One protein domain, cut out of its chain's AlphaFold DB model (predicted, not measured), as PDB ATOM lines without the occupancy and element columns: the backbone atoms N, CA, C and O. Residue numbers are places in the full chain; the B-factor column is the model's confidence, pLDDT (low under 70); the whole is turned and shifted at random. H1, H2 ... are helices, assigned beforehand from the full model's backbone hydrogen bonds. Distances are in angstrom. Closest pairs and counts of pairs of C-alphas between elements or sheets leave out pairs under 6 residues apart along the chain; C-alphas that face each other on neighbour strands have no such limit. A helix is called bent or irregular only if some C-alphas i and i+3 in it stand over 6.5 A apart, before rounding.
ATOM      1  N   LYS A  50      -6.958 -18.684 -22.850       96.88
ATOM      2  CA  LYS A  50      -8.117 -19.035 -23.689       96.88
ATOM      3  C   LYS A  50      -8.275 -18.245 -25.002       96.88
ATOM      4  O   LYS A  50      -9.251 -18.467 -25.703       96.88
ATOM      5  N   VAL A  51      -7.445 -17.228 -25.251       97.50
ATOM      6  CA  VAL A  51      -7.504 -16.405 -26.482       97.50
ATOM      7  C   VAL A  51      -6.164 -16.353 -27.216       97.50
ATOM      8  O   VAL A  51      -5.984 -15.564 -28.146       97.50
ATOM      9  N   ARG A  52      -5.179 -17.134 -26.768       98.31
ATOM     10  CA  ARG A  52      -3.817 -17.076 -27.304       98.31
ATOM     11  C   ARG A  52      -3.769 -17.569 -28.746       98.31
ATOM     12  O   ARG A  52      -3.077 -16.956 -29.558       98.31
ATOM     13  N   GLY A  53      -4.527 -18.613 -29.069       98.62
ATOM     14  CA  GLY A  53      -4.670 -19.145 -30.418       98.62
ATOM     15  C   GLY A  53      -5.345 -18.153 -31.359       98.62
ATOM     16  O   GLY A  53      -4.806 -17.867 -32.428       98.62
ATOM     17  N   ASP A  54      -6.465 -17.560 -30.930       98.69
ATOM     18  CA  ASP A  54      -7.186 -16.532 -31.692       98.69
ATOM     19  C   ASP A  54      -6.264 -15.360 -32.068       98.69
ATOM     20  O   ASP A  54      -6.208 -14.927 -33.222       98.69
ATOM     21  N   ILE A  55      -5.498 -14.860 -31.093       98.38
ATOM     22  CA  ILE A  55      -4.542 -13.766 -31.301       98.38
ATOM     23  C   ILE A  55      -3.410 -14.201 -32.237       98.38
ATOM     24  O   ILE A  55      -3.040 -13.442 -33.135       98.38
ATOM     25  N   ALA A  56      -2.880 -15.415 -32.067       98.44
ATOM     26  CA  ALA A  56      -1.828 -15.939 -32.929       98.44
ATOM     27  C   ALA A  56      -2.263 -15.994 -34.398       98.44
ATOM     28  O   ALA A  56      -1.572 -15.451 -35.262       98.44
ATOM     29  N   ARG A  57      -3.440 -16.562 -34.678       98.44
ATOM     30  CA  ARG A  57      -3.991 -16.653 -36.038       98.44
ATOM     31  C   ARG A  57      -4.313 -15.292 -36.632       98.44
ATOM     32  O   ARG A  57      -4.100 -15.087 -37.826       98.44
ATOM     33  N   ALA A  58      -4.807 -14.354 -35.827       97.56
ATOM     34  CA  ALA A  58      -5.050 -12.990 -36.282       97.56
ATOM     35  C   ALA A  58      -3.741 -12.290 -36.690       97.56
ATOM     36  O   ALA A  58      -3.670 -11.703 -37.766       97.56
ATOM     37  N   ILE A  59      -2.683 -12.395 -35.880       96.56
ATOM     38  CA  ILE A  59      -1.386 -11.770 -36.181       96.56
ATOM     39  C   ILE A  59      -0.719 -12.420 -37.394       96.56
ATOM     40  O   ILE A  59      -0.218 -11.705 -38.259       96.56
ATOM     41  N   MET A  60      -0.741 -13.753 -37.493       96.06
ATOM     42  CA  MET A  60      -0.207 -14.466 -38.660       96.06
ATOM     43  C   MET A  60      -0.946 -14.088 -39.943       96.06
ATOM     44  O   MET A  60      -0.312 -13.902 -40.977       96.06
ATOM     45  N   TYR A  61      -2.269 -13.915 -39.881       95.38
ATOM     46  CA  TYR A  61      -3.051 -13.421 -41.012       95.38
ATOM     47  C   TYR A  61      -2.636 -12.014 -41.430       95.38
ATOM     48  O   TYR A  61      -2.397 -11.777 -42.612       95.38
ATOM     49  N   MET A  62      -2.468 -11.102 -40.469       92.75
ATOM     50  CA  MET A  62      -1.984  -9.752 -40.762       92.75
ATOM     51  C   MET A  62      -0.591  -9.781 -41.401       92.75
ATOM     52  O   MET A  62      -0.364  -9.098 -42.397       92.75
ATOM     53  N   ALA A  63       0.326 -10.597 -40.880       91.12
ATOM     54  CA  ALA A  63       1.659 -10.758 -41.456       91.12
ATOM     55  C   ALA A  63       1.611 -11.351 -42.874       91.12
ATOM     56  O   ALA A  63       2.356 -10.920 -43.746       91.12
ATOM     57  N   LEU A  64       0.702 -12.291 -43.144       88.50
ATOM     58  CA  LEU A  64       0.537 -12.864 -44.480       88.50
ATOM     59  C   LEU A  64      -0.018 -11.837 -45.478       88.50
ATOM     60  O   LEU A  64       0.500 -11.709 -46.585       88.50
ATOM     61  N   CYS A  65      -1.064 -11.100 -45.097       86.94
ATOM     62  CA  CYS A  65      -1.732 -10.152 -45.986       86.94
ATOM     63  C   CYS A  65      -0.917  -8.881 -46.239       86.94
ATOM     64  O   CYS A  65      -1.015  -8.315 -47.326       86.94
ATOM     65  N   TYR A  66      -0.131  -8.434 -45.256       82.06
ATOM     66  CA  TYR A  66       0.547  -7.138 -45.302       82.06
ATOM     67  C   TYR A  66       2.080  -7.228 -45.236       82.06
ATOM     68  O   TYR A  66       2.742  -6.238 -45.509       82.06
ATOM     69  N   GLY A  67       2.664  -8.389 -44.930       69.31
ATOM     70  CA  GLY A  67       4.118  -8.577 -44.818       69.31
ATOM     71  C   GLY A  67       4.837  -9.006 -46.099       69.31
ATOM     72  O   GLY A  67       6.062  -9.001 -46.146       69.31
ATOM     73  N   LEU A  68       4.118  -9.384 -47.159       61.91
ATOM     74  CA  LEU A  68       4.728  -9.821 -48.417       61.91
ATOM     75  C   LEU A  68       4.780  -8.670 -49.424       61.91
ATOM     76  O   LEU A  68       3.787  -8.440 -50.106       61.91
ATOM     77  N   HIS A  69       5.927  -7.973 -49.503       53.12
ATOM     78  CA  HIS A  69       6.361  -7.047 -50.572       53.12
ATOM     79  C   HIS A  69       5.238  -6.395 -51.403       53.12
ATOM     80  O   HIS A  69       5.271  -6.403 -52.635       53.12
ATOM     81  N   GLN A  70       4.242  -5.805 -50.742       50.78
ATOM     82  CA  GLN A  70       3.268  -4.979 -51.439       50.78
ATOM     83  C   GLN A  70       3.910  -3.610 -51.685       50.78
ATOM     84  O   GLN A  70       4.449  -3.026 -50.738       50.78
ATOM     85  N   PRO A  71       3.882  -3.070 -52.916       46.81
ATOM     86  CA  PRO A  71       4.335  -1.707 -53.171       46.81
ATOM     87  C   PRO A  71       3.586  -0.726 -52.252       46.81
ATOM     88  O   PRO A  71       2.369  -0.598 -52.344       46.81
ATOM     89  N   GLY A  72       4.305  -0.070 -51.332       54.75
ATOM     90  CA  GLY A  72       3.728   0.861 -50.349       54.75
ATOM     91  C   GLY A  72       3.142   0.226 -49.076       54.75
ATOM     92  O   GLY A  72       2.613   0.952 -48.235       54.75
ATOM     93  N   GLY A  73       3.240  -1.097 -48.904       52.97
ATOM     94  CA  GLY A  73       2.816  -1.793 -47.687       52.97
ATOM     95  C   GLY A  73       3.823  -1.650 -46.540       52.97
ATOM     96  O   GLY A  73       5.035  -1.634 -46.756       52.97
ATOM     97  N   GLN A  74       3.331  -1.568 -45.300       57.28
ATOM     98  CA  GLN A  74       4.184  -1.736 -44.119       57.28
ATOM     99  C   GLN A  74       4.703  -3.172 -44.122       57.28
ATOM    100  O   GLN A  74       3.894  -4.090 -44.120       57.28
ATOM    101  N   ASN A  75       6.022  -3.369 -44.131       65.06
ATOM    102  CA  ASN A  75       6.645  -4.692 -44.180       65.06
ATOM    103  C   ASN A  75       6.472  -5.426 -42.836       65.06
ATOM    104  O   ASN A  75       7.396  -5.501 -42.027       65.06
ATOM    105  N   LEU A  76       5.249  -5.886 -42.559       73.44
ATOM    106  CA  LEU A  76       4.888  -6.534 -41.307       73.44
ATOM    107  C   LEU A  76       5.482  -7.946 -41.266       73.44
ATOM    108  O   LEU A  76       4.881  -8.914 -41.728       73.44
ATOM    109  N   HIS A  77       6.674  -8.040 -40.697       83.62
ATOM    110  CA  HIS A  77       7.429  -9.274 -40.552       83.62
ATOM    111  C   HIS A  77       7.249  -9.874 -39.146       83.62
ATOM    112  O   HIS A  77       7.072  -9.152 -38.164       83.62
ATOM    113  N   LEU A  78       7.280 -11.207 -39.043       90.50
ATOM    114  CA  LEU A  78       7.277 -11.920 -37.763       90.50
ATOM    115  C   LEU A  78       8.655 -12.522 -37.514       90.50
ATOM    116  O   LEU A  78       9.172 -13.264 -38.346       90.50
ATOM    117  N   SER A  79       9.223 -12.237 -36.347       91.88
ATOM    118  CA  SER A  79      10.532 -12.728 -35.920       91.88
ATOM    119  C   SER A  79      10.502 -13.147 -34.448       91.88
ATOM    120  O   SER A  79       9.550 -12.857 -33.721       91.88
ATOM    121  N   ASP A  80      11.554 -13.824 -33.987       94.44
ATOM    122  CA  ASP A  80      11.755 -14.117 -32.560       94.44
ATOM    123  C   ASP A  80      12.438 -12.973 -31.793       94.44
ATOM    124  O   ASP A  80      12.766 -13.105 -30.614       94.44
ATOM    125  N   SER A  81      12.652 -11.829 -32.440       94.00
ATOM    126  CA  SER A  81      13.219 -10.627 -31.821       94.00
ATOM    127  C   SER A  81      12.450  -9.378 -32.264       94.00
ATOM    128  O   SER A  81      13.041  -8.492 -32.879       94.00
ATOM    129  N   PRO A  82      11.130  -9.315 -31.994       93.62
ATOM    130  CA  PRO A  82      10.298  -8.207 -32.434       93.62
ATOM    131  C   PRO A  82      10.666  -6.899 -31.721       93.62
ATOM    132  O   PRO A  82      11.014  -6.892 -30.538       93.62
ATOM    133  N   SER A  83      10.504  -5.783 -32.425       91.81
ATOM    134  CA  SER A  83      10.661  -4.428 -31.904       91.81
ATOM    135  C   SER A  83       9.353  -3.640 -31.969       91.81
ATOM    136  O   SER A  83       8.662  -3.607 -32.991       91.81
ATOM    137  N   ILE A  84       9.045  -2.925 -30.881       92.31
ATOM    138  CA  ILE A  84       7.917  -1.980 -30.824       92.31
ATOM    139  C   ILE A  84       8.115  -0.838 -31.829       92.31
ATOM    140  O   ILE A  84       7.146  -0.388 -32.438       92.31
ATOM    141  N   GLU A  85       9.356  -0.385 -32.028       90.44
ATOM    142  CA  GLU A  85       9.686   0.707 -32.958       90.44
ATOM    143  C   GLU A  85       9.355   0.321 -34.404       90.44
ATOM    144  O   GLU A  85       8.774   1.113 -35.147       90.44
ATOM    145  N   ASN A  86       9.614  -0.941 -34.755       86.44
ATOM    146  CA  ASN A  86       9.279  -1.517 -36.058       86.44
ATOM    147  C   ASN A  86       7.815  -1.964 -36.163       86.44
ATOM    148  O   ASN A  86       7.411  -2.508 -37.188       86.44
ATOM    149  N   ARG A  87       7.006  -1.732 -35.116       87.12
ATOM    150  CA  ARG A  87       5.593  -2.138 -35.033       87.12
ATOM    151  C   ARG A  87       5.389  -3.646 -35.221       87.12
ATOM    152  O   ARG A  87       4.322  -4.080 -35.655       87.12
ATOM    153  N   GLU A  88       6.390  -4.452 -34.873       91.19
ATOM    154  CA  GLU A  88       6.278  -5.905 -34.917       91.19
ATOM    155  C   GLU A  88       5.382  -6.370 -33.769       91.19
ATOM    156  O   GLU A  88       5.495  -5.916 -32.633       91.19
ATOM    157  N   MET A  89       4.432  -7.250 -34.077       93.69
ATOM    158  CA  MET A  89       3.300  -7.482 -33.181       93.69
ATOM    159  C   MET A  89       3.429  -8.724 -32.308       93.69
ATOM    160  O   MET A  89       2.626  -8.876 -31.392       93.69
ATOM    161  N   GLY A  90       4.406  -9.602 -32.527       95.69
ATOM    162  CA  GLY A  90       4.592 -10.758 -31.655       95.69
ATOM    163  C   GLY A  90       5.832 -11.588 -31.949       95.69
ATOM    164  O   GLY A  90       6.390 -11.519 -33.040       95.69
ATOM    165  N   ILE A  91       6.234 -12.375 -30.951       97.00
ATOM    166  CA  ILE A  91       7.341 -13.334 -31.034       97.00
ATOM    167  C   ILE A  91       6.877 -14.550 -31.842       97.00
ATOM    168  O   ILE A  91       5.987 -15.279 -31.394       97.00
ATOM    169  N   LEU A  92       7.484 -14.792 -33.004       96.25
ATOM    170  CA  LEU A  92       7.056 -15.821 -33.959       96.25
ATOM    171  C   LEU A  92       6.903 -17.214 -33.324       96.25
ATOM    172  O   LEU A  92       5.841 -17.827 -33.434       96.25
ATOM    173  N   SER A  93       7.921 -17.698 -32.615       96.69
ATOM    174  CA  SER A  93       7.899 -19.000 -31.933       96.69
ATOM    175  C   SER A  93       6.773 -19.104 -30.902       96.69
ATOM    176  O   SER A  93       6.143 -20.155 -30.769       96.69
ATOM    177  N   THR A  94       6.464 -18.005 -30.209       97.94
ATOM    178  CA  THR A  94       5.365 -17.954 -29.240       97.94
ATOM    179  C   THR A  94       4.014 -18.031 -29.940       97.94
ATOM    180  O   THR A  94       3.162 -18.812 -29.523       97.94
ATOM    181  N   LEU A  95       3.825 -17.283 -31.029       98.38
ATOM    182  CA  LEU A  95       2.588 -17.322 -31.811       98.38
ATOM    183  C   LEU A  95       2.360 -18.715 -32.418       98.38
ATOM    184  O   LEU A  95       1.250 -19.237 -32.355       98.38
ATOM    185  N   LEU A  96       3.409 -19.352 -32.951       97.88
ATOM    186  CA  LEU A  96       3.339 -20.721 -33.473       97.88
ATOM    187  C   LEU A  96       2.914 -21.718 -32.396       97.88
ATOM    188  O   LEU A  96       2.004 -22.512 -32.626       97.88
ATOM    189  N   LYS A  97       3.525 -21.637 -31.210       98.12
ATOM    190  CA  LYS A  97       3.152 -22.464 -30.059       98.12
ATOM    191  C   LYS A  97       1.700 -22.224 -29.649       98.12
ATOM    192  O   LYS A  97       0.973 -23.183 -29.429       98.12
ATOM    193  N   TRP A  98       1.269 -20.970 -29.541       98.56
ATOM    194  CA  TRP A  98      -0.099 -20.628 -29.143       98.56
ATOM    195  C   TRP A  98      -1.144 -21.127 -30.136       98.56
ATOM    196  O   TRP A  98      -2.150 -21.680 -29.711       98.56
ATOM    197  N   ASN A  99      -0.886 -21.006 -31.437       98.44
ATOM    198  CA  ASN A  99      -1.763 -21.564 -32.462       98.44
ATOM    199  C   ASN A  99      -1.883 -23.100 -32.372       98.44
ATOM    200  O   ASN A  99      -2.943 -23.644 -32.659       98.44
ATOM    201  N   GLU A 100      -0.810 -23.789 -31.974       97.62
ATOM    202  CA  GLU A 100      -0.776 -25.251 -31.839       97.62
ATOM    203  C   GLU A 100      -1.505 -25.749 -30.580       97.62
ATOM    204  O   GLU A 100      -2.237 -26.734 -30.645       97.62
ATOM    205  N   VAL A 101      -1.334 -25.069 -29.441       97.75
ATOM    206  CA  VAL A 101      -1.922 -25.504 -28.157       97.75
ATOM    207  C   VAL A 101      -3.343 -24.989 -27.910       97.75
ATOM    208  O   VAL A 101      -4.025 -25.522 -27.039       97.75
ATOM    209  N   ASP A 102      -3.786 -23.962 -28.643       98.06
ATOM    210  CA  ASP A 102      -5.122 -23.357 -28.542       98.06
ATOM    211  C   ASP A 102      -5.813 -23.366 -29.927       98.06
ATOM    212  O   ASP A 102      -5.719 -22.393 -30.694       98.06
ATOM    213  N   PRO A 103      -6.440 -24.496 -30.317       98.00
ATOM    214  CA  PRO A 103      -7.024 -24.670 -31.646       98.00
ATOM    215  C   PRO A 103      -8.254 -23.771 -31.863       98.00
ATOM    216  O   PRO A 103      -8.868 -23.320 -30.897       98.00
ATOM    217  N   PRO A 104      -8.667 -23.527 -33.124       98.38
ATOM    218  CA  PRO A 104      -9.777 -22.627 -33.406       98.38
ATOM    219  C   PRO A 104     -11.091 -23.039 -32.740       98.38
ATOM    220  O   PRO A 104     -11.631 -24.122 -33.002       98.38
ATOM    221  N   SER A 105     -11.625 -22.140 -31.911       98.00
ATOM    222  CA  SER A 105     -12.902 -22.328 -31.222       98.00
ATOM    223  C   SER A 105     -14.084 -22.258 -32.193       98.00
ATOM    224  O   SER A 105     -13.984 -21.764 -33.322       98.00
ATOM    225  N   ARG A 106     -15.255 -22.733 -31.754       98.12
ATOM    226  CA  ARG A 106     -16.488 -22.610 -32.545       98.12
ATOM    227  C   ARG A 106     -16.832 -21.140 -32.787       98.12
ATOM    228  O   ARG A 106     -17.228 -20.773 -33.890       98.12
ATOM    229  N   GLU A 107     -16.675 -20.309 -31.766       97.88
ATOM    230  CA  GLU A 107     -16.956 -18.879 -31.798       97.88
ATOM    231  C   GLU A 107     -16.032 -18.155 -32.783       97.88
ATOM    232  O   GLU A 107     -16.489 -17.298 -33.543       97.88
ATOM    233  N   GLU A 108     -14.753 -18.531 -32.827       98.38
ATOM    234  CA  GLU A 108     -13.798 -18.000 -33.799       98.38
ATOM    235  C   GLU A 108     -14.149 -18.397 -35.237       98.38
ATOM    236  O   GLU A 108     -14.166 -17.533 -36.117       98.38
ATOM    237  N   LYS A 109     -14.492 -19.666 -35.485       98.50
ATOM    238  CA  LYS A 109     -14.915 -20.126 -36.820       98.50
ATOM    239  C   LYS A 109     -16.175 -19.398 -37.288       98.50
ATOM    240  O   LYS A 109     -16.209 -18.883 -38.403       98.50
ATOM    241  N   LEU A 110     -17.168 -19.248 -36.405       98.19
ATOM    242  CA  LEU A 110     -18.385 -18.477 -36.687       98.19
ATOM    243  C   LEU A 110     -18.084 -17.002 -36.981       98.19
ATOM    244  O   LEU A 110     -18.732 -16.395 -37.835       98.19
ATOM    245  N   ARG A 111     -17.110 -16.406 -36.283       97.56
ATOM    246  CA  ARG A 111     -16.644 -15.043 -36.560       97.56
ATOM    247  C   ARG A 111     -16.001 -14.960 -37.948       97.56
ATOM    248  O   ARG A 111     -16.368 -14.063 -38.702       97.56
ATOM    249  N   ASN A 112     -15.118 -15.898 -38.301       98.00
ATOM    250  CA  ASN A 112     -14.476 -15.972 -39.619       98.00
ATOM    251  C   ASN A 112     -15.519 -16.106 -40.746       98.00
ATOM    252  O   ASN A 112     -15.491 -15.352 -41.718       98.00
ATOM    253  N   ASP A 113     -16.514 -16.982 -40.560       98.12
ATOM    254  CA  ASP A 113     -17.632 -17.165 -41.492       98.12
ATOM    255  C   ASP A 113     -18.430 -15.877 -41.702       98.12
ATOM    256  O   ASP A 113     -18.709 -15.487 -42.837       98.12
ATOM    257  N   ARG A 114     -18.806 -15.199 -40.611       97.94
ATOM    258  CA  ARG A 114     -19.606 -13.968 -40.671       97.94
ATOM    259  C   ARG A 114     -18.843 -12.825 -41.331       97.94
ATOM    260  O   ARG A 114     -19.420 -12.140 -42.173       97.94
ATOM    261  N   VAL A 115     -17.570 -12.636 -40.978       96.56
ATOM    262  CA  VAL A 115     -16.711 -11.598 -41.574       96.56
ATOM    263  C   VAL A 115     -16.587 -11.803 -43.082       96.56
ATOM    264  O   VAL A 115     -16.815 -10.863 -43.844       96.56
ATOM    265  N   CYS A 116     -16.331 -13.036 -43.522       96.50
ATOM    266  CA  CYS A 116     -16.258 -13.363 -44.942       96.50
ATOM    267  C   CYS A 116     -17.610 -13.180 -45.649       96.50
ATOM    268  O   CYS A 116     -17.677 -12.605 -46.733       96.50
ATOM    269  N   LYS A 117     -18.705 -13.669 -45.061       96.88
ATOM    270  CA  LYS A 117     -20.011 -13.663 -45.728       96.88
ATOM    271  C   LYS A 117     -20.592 -12.260 -45.883       96.88
ATOM    272  O   LYS A 117     -21.212 -11.982 -46.904       96.88
ATOM    273  N   PHE A 118     -20.424 -11.402 -44.879       97.31
ATOM    274  CA  PHE A 118     -21.187 -10.157 -44.786       97.31
ATOM    275  C   PHE A 118     -20.351  -8.876 -44.880       97.31
ATOM    276  O   PHE A 118     -20.949  -7.814 -45.017       97.31
ATOM    277  N   TYR A 119     -19.015  -8.942 -44.790       94.38
ATOM    278  CA  TYR A 119     -18.193  -7.732 -44.643       94.38
ATOM    279  C   TYR A 119     -16.964  -7.681 -45.558       94.38
ATOM    280  O   TYR A 119     -16.910  -6.854 -46.458       94.38
ATOM    281  N   GLN A 120     -15.945  -8.509 -45.304       91.69
ATOM    282  CA  GLN A 120     -14.629  -8.372 -45.951       91.69
ATOM    283  C   GLN A 120     -14.429  -9.312 -47.141       91.69
ATOM    284  O   GLN A 120     -13.510  -9.108 -47.929       91.69
ATOM    285  N   HIS A 121     -15.273 -10.341 -47.273       93.75
ATOM    286  CA  HIS A 121     -15.228 -11.309 -48.377       93.75
ATOM    287  C   HIS A 121     -13.900 -12.066 -48.541       93.75
ATOM    288  O   HIS A 121     -13.667 -12.709 -49.561       93.75
ATOM    289  N   ASN A 122     -13.064 -12.065 -47.505       93.00
ATOM    290  CA  ASN A 122     -11.897 -12.919 -47.354       93.00
ATOM    291  C   ASN A 122     -11.982 -13.693 -46.029       93.00
ATOM    292  O   ASN A 122     -12.690 -13.305 -45.096       93.00
ATOM    293  N   ARG A 123     -11.285 -14.831 -45.972       96.38
ATOM    294  CA  ARG A 123     -11.191 -15.676 -44.777       96.38
ATOM    295  C   ARG A 123      -9.787 -15.616 -44.216       96.38
ATOM    296  O   ARG A 123      -8.825 -15.571 -44.978       96.38
ATOM    297  N   ASN A 124      -9.673 -15.702 -42.896       97.69
ATOM    298  CA  ASN A 124      -8.400 -16.019 -42.272       97.69
ATOM    299  C   ASN A 124      -8.112 -17.524 -42.466       97.69
ATOM    300  O   ASN A 124      -8.772 -18.341 -41.815       97.69
ATOM    301  N   PRO A 125      -7.135 -17.912 -43.311       97.38
ATOM    302  CA  PRO A 125      -6.860 -19.313 -43.601       97.38
ATOM    303  C   PRO A 125      -6.309 -20.055 -42.382       97.38
ATOM    304  O   PRO A 125      -6.463 -21.264 -42.303       97.38
ATOM    305  N   PHE A 126      -5.723 -19.359 -41.403       98.38
ATOM    306  CA  PHE A 126      -5.210 -19.988 -40.186       98.38
ATOM    307  C   PHE A 126      -6.329 -20.401 -39.221       98.38
ATOM    308  O   PHE A 126      -6.105 -21.254 -38.370       98.38
ATOM    309  N   VAL A 127      -7.533 -19.829 -39.344       98.56
ATOM    310  CA  VAL A 127      -8.720 -20.285 -38.594       98.56
ATOM    311  C   VAL A 127      -9.295 -21.565 -39.198       98.56
ATOM    312  O   VAL A 127      -9.763 -22.437 -38.466       98.56
ATOM    313  N   ASP A 128      -9.251 -21.683 -40.524       98.12
ATOM    314  CA  ASP A 128      -9.759 -22.857 -41.239       98.12
ATOM    315  C   ASP A 128      -8.746 -24.015 -41.217       98.12
ATOM    316  O   ASP A 128      -9.130 -25.168 -41.031       98.12
ATOM    317  N   HIS A 129      -7.461 -23.678 -41.341       97.88
ATOM    318  CA  HIS A 129      -6.312 -24.575 -41.455       97.88
ATOM    319  C   HIS A 129      -5.149 -24.080 -40.571       97.88
ATOM    320  O   HIS A 129      -4.173 -23.499 -41.072       97.88
ATOM    321  N   PRO A 130      -5.222 -24.259 -39.238       97.88
ATOM    322  CA  PRO A 130      -4.183 -23.794 -38.316       97.88
ATOM    323  C   PRO A 130      -2.801 -24.402 -38.601       97.88
ATOM    324  O   PRO A 130      -1.779 -23.781 -38.306       97.88
ATOM    325  N   GLU A 131      -2.737 -25.579 -39.224       97.06
ATOM    326  CA  GLU A 131      -1.508 -26.252 -39.644       97.06
ATOM    327  C   GLU A 131      -0.674 -25.439 -40.648       97.06
ATOM    328  O   GLU A 131       0.557 -25.563 -40.671       97.06
ATOM    329  N   TYR A 132      -1.302 -24.550 -41.427       96.56
ATOM    330  CA  TYR A 132      -0.602 -23.708 -42.402       96.56
ATOM    331  C   TYR A 132       0.438 -22.802 -41.749       96.56
ATOM    332  O   TYR A 132       1.485 -22.548 -42.343       96.56
ATOM    333  N   ALA A 133       0.215 -22.381 -40.502       95.44
ATOM    334  CA  ALA A 133       1.182 -21.588 -39.753       95.44
ATOM    335  C   ALA A 133       2.546 -22.293 -39.653       95.44
ATOM    336  O   ALA A 133       3.594 -21.708 -39.927       95.44
ATOM    337  N   SER A 134       2.546 -23.586 -39.318       92.88
ATOM    338  CA  SER A 134       3.787 -24.357 -39.223       92.88
ATOM    339  C   SER A 134       4.426 -24.578 -40.595       92.88
ATOM    340  O   SER A 134       5.647 -24.518 -40.712       92.88
ATOM    341  N   LEU A 135       3.628 -24.795 -41.644       92.06
ATOM    342  CA  LEU A 135       4.149 -24.988 -43.000       92.06
ATOM    343  C   LEU A 135       4.859 -23.744 -43.545       92.06
ATOM    344  O   LEU A 135       5.872 -23.890 -44.227       92.06
ATOM    345  N   ILE A 136       4.355 -22.550 -43.224       90.62
ATOM    346  CA  ILE A 136       4.930 -21.276 -43.671       90.62
ATOM    347  C   ILE A 136       6.186 -20.927 -42.863       90.62
ATOM    348  O   ILE A 136       7.219 -20.618 -43.450       90.62
ATOM    349  N   TRP A 137       6.125 -21.002 -41.528       90.56
ATOM    350  CA  TRP A 137       7.179 -20.438 -40.672       90.56
ATOM    351  C   TRP A 137       8.129 -21.455 -40.021       90.56
ATOM    352  O   TRP A 137       9.247 -21.077 -39.685       90.56
TER     353      TRP A 137
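AT A GLANCE: This is residues 50 to 137 of the 157 residues of an uncharacterized protein of Populus davidiana (UniProt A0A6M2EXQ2). One long helix, H1, runs through the middle of a small all-helix domain: H2 crosses it at a steep tilt near Gly 53, H3 stands to one side of it, and the long loop of residues 67 to 91 makes the opposite side. The short H4 fills in between H1 and H3, touching both, and the short H5 follows it at the end of the printed part. The printed part has 88 residues with five named helices, H1, H2, H3, H4 and H5 in that order along the chain, and no named strand; 50 of the residues are in the helices. The whole is compact, with a radius of gyration of the C-alphas of 13.1 A, and rounded in outline, with spans of 34 by 31 by 22 A.

IN THESE COORDINATES: H1, the longest helix, holds residues 50 to 66; it runs from C-alpha 50 at (-8.117, -19.035, -23.689) to C-alpha 66 at (0.547, -7.138, -45.302), 26.1 A. It is irregular: C-alphas 50 and 53 are 7.6 A apart, where about 5 A is found in a regular helix, and its line is a rough one. H2, residues 92 to 101, measures 14.4 A from first to last C-alpha and begins with C-alpha 92 at (7.056, -15.821, -33.959). H3, residues 106 to 118, measures 18.1 A. H4 is four residues, Pro 125 to Asp 128. H5, six residues from Tyr 132 to Trp 137, ends with C-alpha 137 at (7.179, -20.438, -40.672).

HOW THE PARTS SIT: The centre of H1 is the nearest of the five to the mean of all C-alphas, 2.2 A from it. H1 and H2 touch, with 17 pairs of C-alphas within 8 A; the closest are those of Gly 53 and Asn 99, 4.3 A apart. Their lines stand at a steep tilt of 49 degrees, and they run opposite ways. H4 is the hub, touching three helices. H1 touches H4 with residues 57 to 61 alone, and the closest C-alphas are those of Arg 57 and Phe 126, 5.5 A apart. H3 touches H4 with residues 108 to 112 alone; here the closest C-alphas are those of Lys 109 and Val 127, 6.4 A apart. H1 and H3 are close but not clearly touching, with the C-alphas of Asp 54 and Glu 108 the closest at 7.1 A; they run the same way at a shallow tilt of 34 degrees, only just short of steep. H4 and H5 only just touch, with 3 pairs of C-alphas within 8 A, and only at the corner by their link; the closest C-alphas are those of Phe 126 and Tyr 132, 6.3 A apart. H5 and H2 only just touch, also with 3 pairs, at a shallow tilt of 23 degrees, opposite ways; the closest C-alphas are those of Leu 96 and Ala 133, 6.7 A apart. H1 and H5 are close but not clearly touching, with the C-alphas of Met 60 and Ala 133 the closest at 7.3 A. H2 and H3 are apart, as are H2 and H4, and H3 and H5. In H2, H3 and H5 every O i to N i+4 pair is within hydrogen-bond range, in H1 12 of 13 are, and H4 is too short for such a pair.

THE WHOLE: The two C-alphas farthest apart are those of Ser 81 and Phe 118, at 36.8 A. The printed part has no cut. The link from H1 to H2 is long, 25 residues; those from H2 to H3 and from H4 to H5 are tight, and that from H3 to H4 is short. The mean pLDDT of the printed part is 91.2, and residues 67 to 75, within the long link, are under 70.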